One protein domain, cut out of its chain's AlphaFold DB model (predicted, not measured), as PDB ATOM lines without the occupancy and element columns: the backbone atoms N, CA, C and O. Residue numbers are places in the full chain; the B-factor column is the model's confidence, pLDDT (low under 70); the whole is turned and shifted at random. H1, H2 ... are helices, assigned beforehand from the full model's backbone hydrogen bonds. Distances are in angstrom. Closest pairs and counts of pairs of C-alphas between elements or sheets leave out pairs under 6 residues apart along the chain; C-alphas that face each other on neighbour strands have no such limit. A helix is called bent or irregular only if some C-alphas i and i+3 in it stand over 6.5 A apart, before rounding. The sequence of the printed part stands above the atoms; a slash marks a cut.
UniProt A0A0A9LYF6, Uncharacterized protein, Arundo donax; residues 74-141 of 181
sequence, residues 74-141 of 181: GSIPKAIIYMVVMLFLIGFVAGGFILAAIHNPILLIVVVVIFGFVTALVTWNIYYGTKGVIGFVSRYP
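Overview. This is residues 74 to 141 of the 181 residues of an uncharacterized protein of Arundo donax (UniProt A0A0A9LYF6). A long, narrow helical hairpin: two long helices, H1 and H2, run side by side in opposite ways, their lines only 4 degrees from each other, joined by a tight turn at one end. They touch near that turn alone, and H2 has a kink towards its far end. The printed part has 68 residues, with two named helices in the order H1, H2 and no named strand, and its class is all helix. It is only just loose, close to extended, with a radius of gyration of the C-alphas of 16.3 A, and spans 54 by 18 by 6 A, a rod.

Arrangement. Begin with H2, residues 105 to 137, the longest helix, which forms a helical hairpin with H1, residues 74 to 101. Their lines stand at a shallow tilt of 4 degrees, opposite ways, and their centres are 12.4 A apart. They touch, H1 with residues 96 to 100 alone and H2 with residues 107 to 108 alone; the closest C-alphas, those of Leu 99 and Leu 108, are 6.0 A apart. In H2 every O i to N i+4 pair is within hydrogen-bond range, and in H1 23 of 24 are.

Along the chain. Find C-alpha 105 of H2 at (0.582, 25.239, 18.485); from there the helix runs 46.0 A to C-alpha 137 at (21.662, 1.619, 51.868), with a kink of 25 degrees near residue 131. H1 begins at C-alpha 74, at (17.296, 9.555, 54.281), and runs 41.2 A to C-alpha 101. It is neither bent nor irregular, but only just: C-alphas 74 and 77 are 6.3 A apart.

Size, cuts and confidence. The two C-alphas farthest apart, those of His 103 and Pro 141, are 54.1 A apart, while those of Gly 74 and Pro 141 are 11.4 A apart. The link from H1 to H2 is tight, and residues 101 to 106 stand free. The printed part has no cut. Its mean pLDDT is 74.6, and residues 74 to 79 and 126 to 141 are under 70.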
ATOM      1  N   GLY A  74      18.464   9.970  55.078       48.34
ATOM      2  CA  GLY A  74      17.296   9.555  54.281       48.34
ATOM      3  C   GLY A  74      16.618  10.703  53.522       48.34
ATOM      4  O   GLY A  74      15.849  10.475  52.588       48.34
ATOM      5  N   SER A  75      16.901  11.942  53.920       53.72
ATOM      6  CA  SER A  75      16.367  13.158  53.329       53.72
ATOM      7  C   SER A  75      17.286  13.735  52.263       53.72
ATOM      8  O   SER A  75      16.753  14.389  51.390       53.72
ATOM      9  N   ILE A  76      18.594  13.443  52.229       52.25
ATOM     10  CA  ILE A  76      19.463  13.799  51.089       52.25
ATOM     11  C   ILE A  76      18.910  13.261  49.754       52.25
ATOM     12  O   ILE A  76      18.699  14.069  48.848       52.25
ATOM     13  N   PRO A  77      18.588  11.956  49.604       64.06
ATOM     14  CA  PRO A  77      18.033  11.459  48.344       64.06
ATOM     15  C   PRO A  77      16.637  12.032  48.060       64.06
ATOM     16  O   PRO A  77      16.336  12.372  46.919       64.06
ATOM     17  N   LYS A  78      15.793  12.227  49.086       61.88
ATOM     18  CA  LYS A  78      14.484  12.883  48.907       61.88
ATOM     19  C   LYS A  78      14.618  14.360  48.529       61.88
ATOM     20  O   LYS A  78      13.873  14.821  47.678       61.88
ATOM     21  N   ALA A  79      15.549  15.092  49.127       66.62
ATOM     22  CA  ALA A  79      15.773  16.514  48.903       66.62
ATOM     23  C   ALA A  79      16.220  16.755  47.469       66.62
ATOM     24  O   ALA A  79      15.666  17.625  46.813       66.62
ATOM     25  N   ILE A  80      17.138  15.940  46.944       71.81
ATOM     26  CA  ILE A  80      17.556  16.026  45.541       71.81
ATOM     27  C   ILE A  80      16.354  15.811  44.610       71.81
ATOM     28  O   ILE A  80      16.144  16.608  43.699       71.81
ATOM     29  N   ILE A  81      15.511  14.807  44.873       73.19
ATOM     30  CA  ILE A  81      14.291  14.573  44.084       73.19
ATOM     31  C   ILE A  81      13.339  15.775  44.179       73.19
ATOM     32  O   ILE A  81      12.859  16.253  43.155       73.19
ATOM     33  N   TYR A  82      13.101  16.312  45.378       77.94
ATOM     34  CA  TYR A  82      12.268  17.504  45.560       77.94
ATOM     35  C   TYR A  82      12.833  18.734  44.840       77.94
ATOM     36  O   TYR A  82      12.061  19.495  44.261       77.94
ATOM     37  N   MET A  83      14.155  18.913  44.818       77.31
ATOM     38  CA  MET A  83      14.817  20.011  44.108       77.31
ATOM     39  C   MET A  83      14.664  19.872  42.594       77.31
ATOM     40  O   MET A  83      14.324  20.847  41.929       77.31
ATOM     41  N   VAL A  84      14.847  18.668  42.046       79.88
ATOM     42  CA  VAL A  84      14.636  18.393  40.616       79.88
ATOM     43  C   VAL A  84      13.175  18.629  40.229       79.88
ATOM     44  O   VAL A  84      12.905  19.283  39.226       79.88
ATOM     45  N   VAL A  85      12.225  18.171  41.051       83.19
ATOM     46  CA  VAL A  85      10.785  18.382  40.825       83.19
ATOM     47  C   VAL A  85      10.411  19.866  40.912       83.19
ATOM     48  O   VAL A  85       9.660  20.356  40.074       83.19
ATOM     49  N   MET A  86      10.949  20.614  41.877       83.69
ATOM     50  CA  MET A  86      10.696  22.057  41.989       83.69
ATOM     51  C   MET A  86      11.307  22.849  40.835       83.69
ATOM     52  O   MET A  86      10.653  23.736  40.287       83.69
ATOM     53  N   LEU A  87      12.525  22.500  40.418       84.62
ATOM     54  CA  LEU A  87      13.170  23.099  39.252       84.62
ATOM     55  C   LEU A  87      12.345  22.855  37.984       84.62
ATOM     56  O   LEU A  87      12.152  23.766  37.183       84.62
ATOM     57  N   PHE A  88      11.817  21.642  37.837       85.06
ATOM     58  CA  PHE A  88      10.956  21.264  36.730       85.06
ATOM     59  C   PHE A  88       9.654  22.063  36.707       85.06
ATOM     60  O   PHE A  88       9.280  22.570  35.658       85.06
ATOM     61  N   LEU A  89       8.986  22.233  37.852       87.69
ATOM     62  CA  LEU A  89       7.747  23.009  37.951       87.69
ATOM     63  C   LEU A  89       7.961  24.476  37.560       87.69
ATOM     64  O   LEU A  89       7.211  25.014  36.748       87.69
ATOM     65  N   ILE A  90       9.007  25.113  38.086       88.50
ATOM     66  CA  ILE A  90       9.313  26.518  37.781       88.50
ATOM     67  C   ILE A  90       9.742  26.668  36.314       88.50
ATOM     68  O   ILE A  90       9.253  27.551  35.607       88.50
ATOM     69  N   GLY A  91      10.612  25.776  35.834       84.62
ATOM     70  CA  GLY A  91      11.083  25.761  34.450       84.62
ATOM     71  C   GLY A  91       9.978  25.452  33.441       84.62
ATOM     72  O   GLY A  91       9.970  26.031  32.361       84.62
ATOM     73  N   PHE A  92       9.009  24.606  33.795       86.25
ATOM     74  CA  PHE A  92       7.864  24.287  32.944       86.25
ATOM     75  C   PHE A  92       6.909  25.467  32.809       86.25
ATOM     76  O   PHE A  92       6.470  25.768  31.705       86.25
ATOM     77  N   VAL A  93       6.612  26.166  33.908       87.94
ATOM     78  CA  VAL A  93       5.735  27.344  33.869       87.94
ATOM     79  C   VAL A  93       6.393  28.469  33.071       87.94
ATOM     80  O   VAL A  93       5.755  29.050  32.196       87.94
ATOM     81  N   ALA A  94       7.679  28.737  33.307       88.81
ATOM     82  CA  ALA A  94       8.417  29.753  32.562       88.81
ATOM     83  C   ALA A  94       8.609  29.362  31.086       88.81
ATOM     84  O   ALA A  94       8.285  30.140  30.194       88.81
ATOM     85  N   GLY A  95       9.079  28.145  30.807       84.12
ATOM     86  CA  GLY A  95       9.295  27.643  29.449       84.12
ATOM     87  C   GLY A  95       7.996  27.537  28.658       84.12
ATOM     88  O   GLY A  95       7.926  28.013  27.530       84.12
ATOM     89  N   GLY A  96       6.937  27.005  29.269       85.19
ATOM     90  CA  GLY A  96       5.598  26.938  28.686       85.19
ATOM     91  C   GLY A  96       5.031  28.318  28.359       85.19
ATOM     92  O   GLY A  96       4.437  28.497  27.298       85.19
ATOM     93  N   PHE A  97       5.277  29.313  29.214       86.69
ATOM     94  CA  PHE A  97       4.894  30.699  28.946       86.69
ATOM     95  C   PHE A  97       5.630  31.275  27.727       86.69
ATOM     96  O   PHE A  97       4.999  31.872  26.855       86.69
ATOM     97  N   ILE A  98       6.939  31.026  27.603       84.94
ATOM     98  CA  ILE A  98       7.712  31.441  26.421       84.94
ATOM     99  C   ILE A  98       7.246  30.708  25.157       84.94
ATOM    100  O   ILE A  98       7.156  31.312  24.091       84.94
ATOM    101  N   LEU A  99       6.877  29.435  25.266       83.56
ATOM    102  CA  LEU A  99       6.322  28.670  24.152       83.56
ATOM    103  C   LEU A  99       4.967  29.198  23.679       83.56
ATOM    104  O   LEU A  99       4.726  29.297  22.476       83.56
ATOM    105  N   ALA A 100       4.080  29.521  24.619       78.00
ATOM    106  CA  ALA A 100       2.760  30.059  24.318       78.00
ATOM    107  C   ALA A 100       2.859  31.446  23.665       78.00
ATOM    108  O   ALA A 100       2.097  31.744  22.745       78.00
ATOM    109  N   ALA A 101       3.840  32.258  24.075       86.25
ATOM    110  CA  ALA A 101       4.090  33.580  23.505       86.25
ATOM    111  C   ALA A 101       4.440  33.539  22.006       86.25
ATOM    112  O   ALA A 101       4.116  34.470  21.275       86.25
ATOM    113  N   ILE A 102       5.044  32.447  21.524       86.31
ATOM    114  CA  ILE A 102       5.386  32.271  20.103       86.31
ATOM    115  C   ILE A 102       4.131  31.946  19.260       86.31
ATOM    116  O   ILE A 102       4.199  31.940  18.034       86.31
ATOM    117  N   HIS A 103       2.967  31.728  19.892       81.44
ATOM    118  CA  HIS A 103       1.639  31.617  19.266       81.44
ATOM    119  C   HIS A 103       1.527  30.542  18.165       81.44
ATOM    120  O   HIS A 103       0.685  30.622  17.271       81.44
ATOM    121  N   ASN A 104       2.381  29.518  18.235       83.94
ATOM    122  CA  ASN A 104       2.450  28.420  17.276       83.94
ATOM    123  C   ASN A 104       2.155  27.085  17.988       83.94
ATOM    124  O   ASN A 104       3.015  26.587  18.721       83.94
ATOM    125  N   PRO A 105       0.978  26.460  17.771       78.88
ATOM    126  CA  PRO A 105       0.582  25.239  18.485       78.88
ATOM    127  C   PRO A 105       1.475  24.037  18.145       78.88
ATOM    128  O   PRO A 105       1.666  23.148  18.968       78.88
ATOM    129  N   ILE A 106       2.074  24.034  16.952       86.06
ATOM    130  CA  ILE A 106       3.010  22.998  16.506       86.06
ATOM    131  C   ILE A 106       4.265  22.987  17.394       86.06
ATOM    132  O   ILE A 106       4.698  21.924  17.833       86.06
ATOM    133  N   LEU A 107       4.814  24.164  17.721       84.00
ATOM    134  CA  LEU A 107       5.979  24.274  18.605       84.00
ATOM    135  C   LEU A 107       5.647  23.850  20.037       84.00
ATOM    136  O   LEU A 107       6.463  23.199  20.687       84.00
ATOM    137  N   LEU A 108       4.434  24.158  20.505       84.12
ATOM    138  CA  LEU A 108       3.956  23.707  21.811       84.12
ATOM    139  C   LEU A 108       3.949  22.176  21.891       84.12
ATOM    140  O   LEU A 108       4.488  21.615  22.843       84.12
ATOM    141  N   ILE A 109       3.407  21.498  20.875       86.81
ATOM    142  CA  ILE A 109       3.353  20.029  20.838       86.81
ATOM    143  C   ILE A 109       4.762  19.430  20.859       86.81
ATOM    144  O   ILE A 109       5.036  18.556  21.680       86.81
ATOM    145  N   VAL A 110       5.668  19.912  20.003       89.19
ATOM    146  CA  VAL A 110       7.036  19.374  19.906       89.19
ATOM    147  C   VAL A 110       7.762  19.458  21.246       89.19
ATOM    148  O   VAL A 110       8.316  18.465  21.715       89.19
ATOM    149  N   VAL A 111       7.736  20.612  21.906       85.31
ATOM    150  CA  VAL A 111       8.460  20.785  23.171       85.31
ATOM    151  C   VAL A 111       7.803  20.013  24.308       85.31
ATOM    152  O   VAL A 111       8.524  19.453  25.125       85.31
ATOM    153  N   VAL A 112       6.469  19.928  24.373       87.06
ATOM    154  CA  VAL A 112       5.790  19.106  25.391       87.06
ATOM    155  C   VAL A 112       6.179  17.636  25.239       87.06
ATOM    156  O   VAL A 112       6.463  16.977  26.238       87.06
ATOM    157  N   VAL A 113       6.263  17.134  24.004       90.88
ATOM    158  CA  VAL A 113       6.723  15.765  23.726       90.88
ATOM    159  C   VAL A 113       8.178  15.578  24.161       90.88
ATOM    160  O   VAL A 113       8.479  14.611  24.861       90.88
ATOM    161  N   ILE A 114       9.072  16.513  23.826       88.25
ATOM    162  CA  ILE A 114      10.490  16.456  24.226       88.25
ATOM    163  C   ILE A 114      10.628  16.503  25.750       88.25
ATOM    164  O   ILE A 114      11.326  15.685  26.342       88.25
ATOM    165  N   PHE A 115       9.943  17.435  26.402       87.44
ATOM    166  CA  PHE A 115       9.992  17.619  27.844       87.44
ATOM    167  C   PHE A 115       9.434  16.400  28.579       87.44
ATOM    168  O   PHE A 115      10.062  15.899  29.511       87.44
ATOM    169  N   GLY A 116       8.306  15.855  28.117       88.31
ATOM    170  CA  GLY A 116       7.742  14.608  28.627       88.31
ATOM    171  C   GLY A 116       8.704  13.432  28.470       88.31
ATOM    172  O   GLY A 116       8.903  12.681  29.422       88.31
ATOM    173  N   PHE A 117       9.367  13.310  27.318       90.38
ATOM    174  CA  PHE A 117      10.368  12.271  27.075       90.38
ATOM    175  C   PHE A 117      11.577  12.399  28.010       90.38
ATOM    176  O   PHE A 117      11.955  11.426  28.659       90.38
ATOM    177  N   VAL A 118      12.129  13.606  28.167       83.25
ATOM    178  CA  VAL A 118      13.216  13.885  29.120       83.25
ATOM    179  C   VAL A 118      12.781  13.539  30.547       83.25
ATOM    180  O   VAL A 118      13.519  12.880  31.270       83.25
ATOM    181  N   THR A 119      11.560  13.900  30.944       84.00
ATOM    182  CA  THR A 119      11.015  13.590  32.280       84.00
ATOM    183  C   THR A 119      10.841  12.097  32.494       84.00
ATOM    184  O   THR A 119      11.149  11.587  33.571       84.00
ATOM    185  N   ALA A 120      10.353  11.383  31.483       85.50
ATOM    186  CA  ALA A 120      10.188   9.940  31.523       85.50
ATOM    187  C   ALA A 120      11.548   9.247  31.639       85.50
ATOM    188  O   ALA A 120      11.694   8.362  32.477       85.50
ATOM    189  N   LEU A 121      12.559   9.696  30.888       81.81
ATOM    190  CA  LEU A 121      13.928   9.195  30.999       81.81
ATOM    191  C   LEU A 121      14.540   9.483  32.369       81.81
ATOM    192  O   LEU A 121      15.128   8.586  32.964       81.81
ATOM    193  N   VAL A 122      14.368  10.693  32.905       77.56
ATOM    194  CA  VAL A 122      14.838  11.054  34.252       77.56
ATOM    195  C   VAL A 122      14.126  10.212  35.307       77.56
ATOM    196  O   VAL A 122      14.772   9.658  36.190       77.56
ATOM    197  N   THR A 123      12.808  10.046  35.199       80.56
ATOM    198  CA  THR A 123      12.017   9.217  36.119       80.56
ATOM    199  C   THR A 123      12.438   7.760  36.034       80.56
ATOM    200  O   THR A 123      12.597   7.115  37.062       80.56
ATOM    201  N   TRP A 124      12.669   7.245  34.829       77.56
ATOM    202  CA  TRP A 124      13.173   5.899  34.598       77.56
ATOM    203  C   TRP A 124      14.563   5.724  35.211       77.56
ATOM    204  O   TRP A 124      14.794   4.776  35.959       77.56
ATOM    205  N   ASN A 125      15.458   6.687  34.993       78.31
ATOM    206  CA  ASN A 125      16.804   6.700  35.553       78.31
ATOM    207  C   ASN A 125      16.774   6.727  37.090       78.31
ATOM    208  O   ASN A 125      17.415   5.897  37.728       78.31
ATOM    209  N   ILE A 126      15.935   7.574  37.694       66.75
ATOM    210  CA  ILE A 126      15.725   7.609  39.146       66.75
ATOM    211  C   ILE A 126      15.112   6.300  39.625       66.75
ATOM    212  O   ILE A 126      15.540   5.773  40.646       66.75
ATOM    213  N   TYR A 127      14.124   5.743  38.923       64.94
ATOM    214  CA  TYR A 127      13.453   4.526  39.355       64.94
ATOM    215  C   TYR A 127      14.450   3.368  39.407       64.94
ATOM    216  O   TYR A 127      14.497   2.712  40.444       64.94
ATOM    217  N   TYR A 128      15.279   3.170  38.374       60.56
ATOM    218  CA  TYR A 128      16.323   2.137  38.327       60.56
ATOM    219  C   TYR A 128      17.507   2.427  39.266       60.56
ATOM    220  O   TYR A 128      17.911   1.541  40.019       60.56
ATOM    221  N   GLY A 129      18.000   3.667  39.321       55.12
ATOM    222  CA  GLY A 129      19.073   4.086  40.232       55.12
ATOM    223  C   GLY A 129      18.680   3.968  41.706       55.12
ATOM    224  O   GLY A 129      19.455   3.501  42.536       55.12
ATOM    225  N   THR A 130      17.420   4.253  42.033       54.81
ATOM    226  CA  THR A 130      16.864   4.082  43.380       54.81
ATOM    227  C   THR A 130      16.823   2.609  43.796       54.81
ATOM    228  O   THR A 130      16.972   2.322  44.979       54.81
ATOM    229  N   LYS A 131      16.694   1.645  42.867       55.56
ATOM    230  CA  LYS A 131      16.777   0.209  43.217       55.56
ATOM    231  C   LYS A 131      18.191  -0.169  43.667       55.56
ATOM    232  O   LYS A 131      18.341  -0.945  44.605       55.56
ATOM    233  N   GLY A 132      19.210   0.421  43.033       52.31
ATOM    234  CA  GLY A 132      20.619   0.254  43.399       52.31
ATOM    235  C   GLY A 132      20.980   0.954  44.710       52.31
ATOM    236  O   GLY A 132      21.559   0.332  45.596       52.31
ATOM    237  N   VAL A 133      20.562   2.211  44.887       53.03
ATOM    238  CA  VAL A 133      20.856   3.012  46.092       53.03
ATOM    239  C   VAL A 133      20.106   2.495  47.324       53.03
ATOM    240  O   VAL A 133      20.695   2.419  48.399       53.03
ATOM    241  N   ILE A 134      18.845   2.062  47.194       52.62
ATOM    242  CA  ILE A 134      18.110   1.410  48.295       52.62
ATOM    243  C   ILE A 134      18.726   0.042  48.621       52.62
ATOM    244  O   ILE A 134      18.810  -0.322  49.794       52.62
ATOM    245  N   GLY A 135      19.209  -0.697  47.617       53.28
ATOM    246  CA  GLY A 135      19.963  -1.940  47.809       53.28
ATOM    247  C   GLY A 135      21.295  -1.730  48.538       53.28
ATOM    248  O   GLY A 135      21.659  -2.534  49.387       53.28
ATOM    249  N   PHE A 136      21.994  -0.627  48.271       52.12
ATOM    250  CA  PHE A 136      23.269  -0.294  48.915       52.12
ATOM    251  C   PHE A 136      23.079   0.257  50.338       52.12
ATOM    252  O   PHE A 136      23.764  -0.166  51.267       52.12
ATOM    253  N   VAL A 137      22.073   1.115  50.545       53.34
ATOM    254  CA  VAL A 137      21.662   1.619  51.868       53.34
ATOM    255  C   VAL A 137      21.170   0.493  52.778       53.34
ATOM    256  O   VAL A 137      21.514   0.468  53.955       53.34
ATOM    257  N   SER A 138      20.413  -0.469  52.244       50.69
ATOM    258  CA  SER A 138      19.951  -1.633  53.016       50.69
ATOM    259  C   SER A 138      21.050  -2.662  53.302       50.69
ATOM    260  O   SER A 138      20.856  -3.529  54.150       50.69
ATOM    261  N   ARG A 139      22.215  -2.556  52.646       49.28
ATOM    262  CA  ARG A 139      23.406  -3.382  52.911       49.28
ATOM    263  C   ARG A 139      24.438  -2.713  53.825       49.28
ATOM    264  O   ARG A 139      25.334  -3.411  54.288       49.28
ATOM    265  N   TYR A 140      24.279  -1.426  54.144       47.28
ATOM    266  CA  TYR A 140      25.064  -0.706  55.159       47.28
ATOM    267  C   TYR A 140      24.203   0.091  56.176       47.28
ATOM    268  O   TYR A 140      24.455   1.278  56.397       47.28
ATOM    269  N   PRO A 141      23.198  -0.518  56.838       47.94
ATOM    270  CA  PRO A 141      22.504   0.115  57.963       47.94
ATOM    271  C   PRO A 141      23.349   0.168  59.251       47.94
ATOM    272  O   PRO A 141      23.009   0.927  60.152       47.94
TER     273      PRO A 141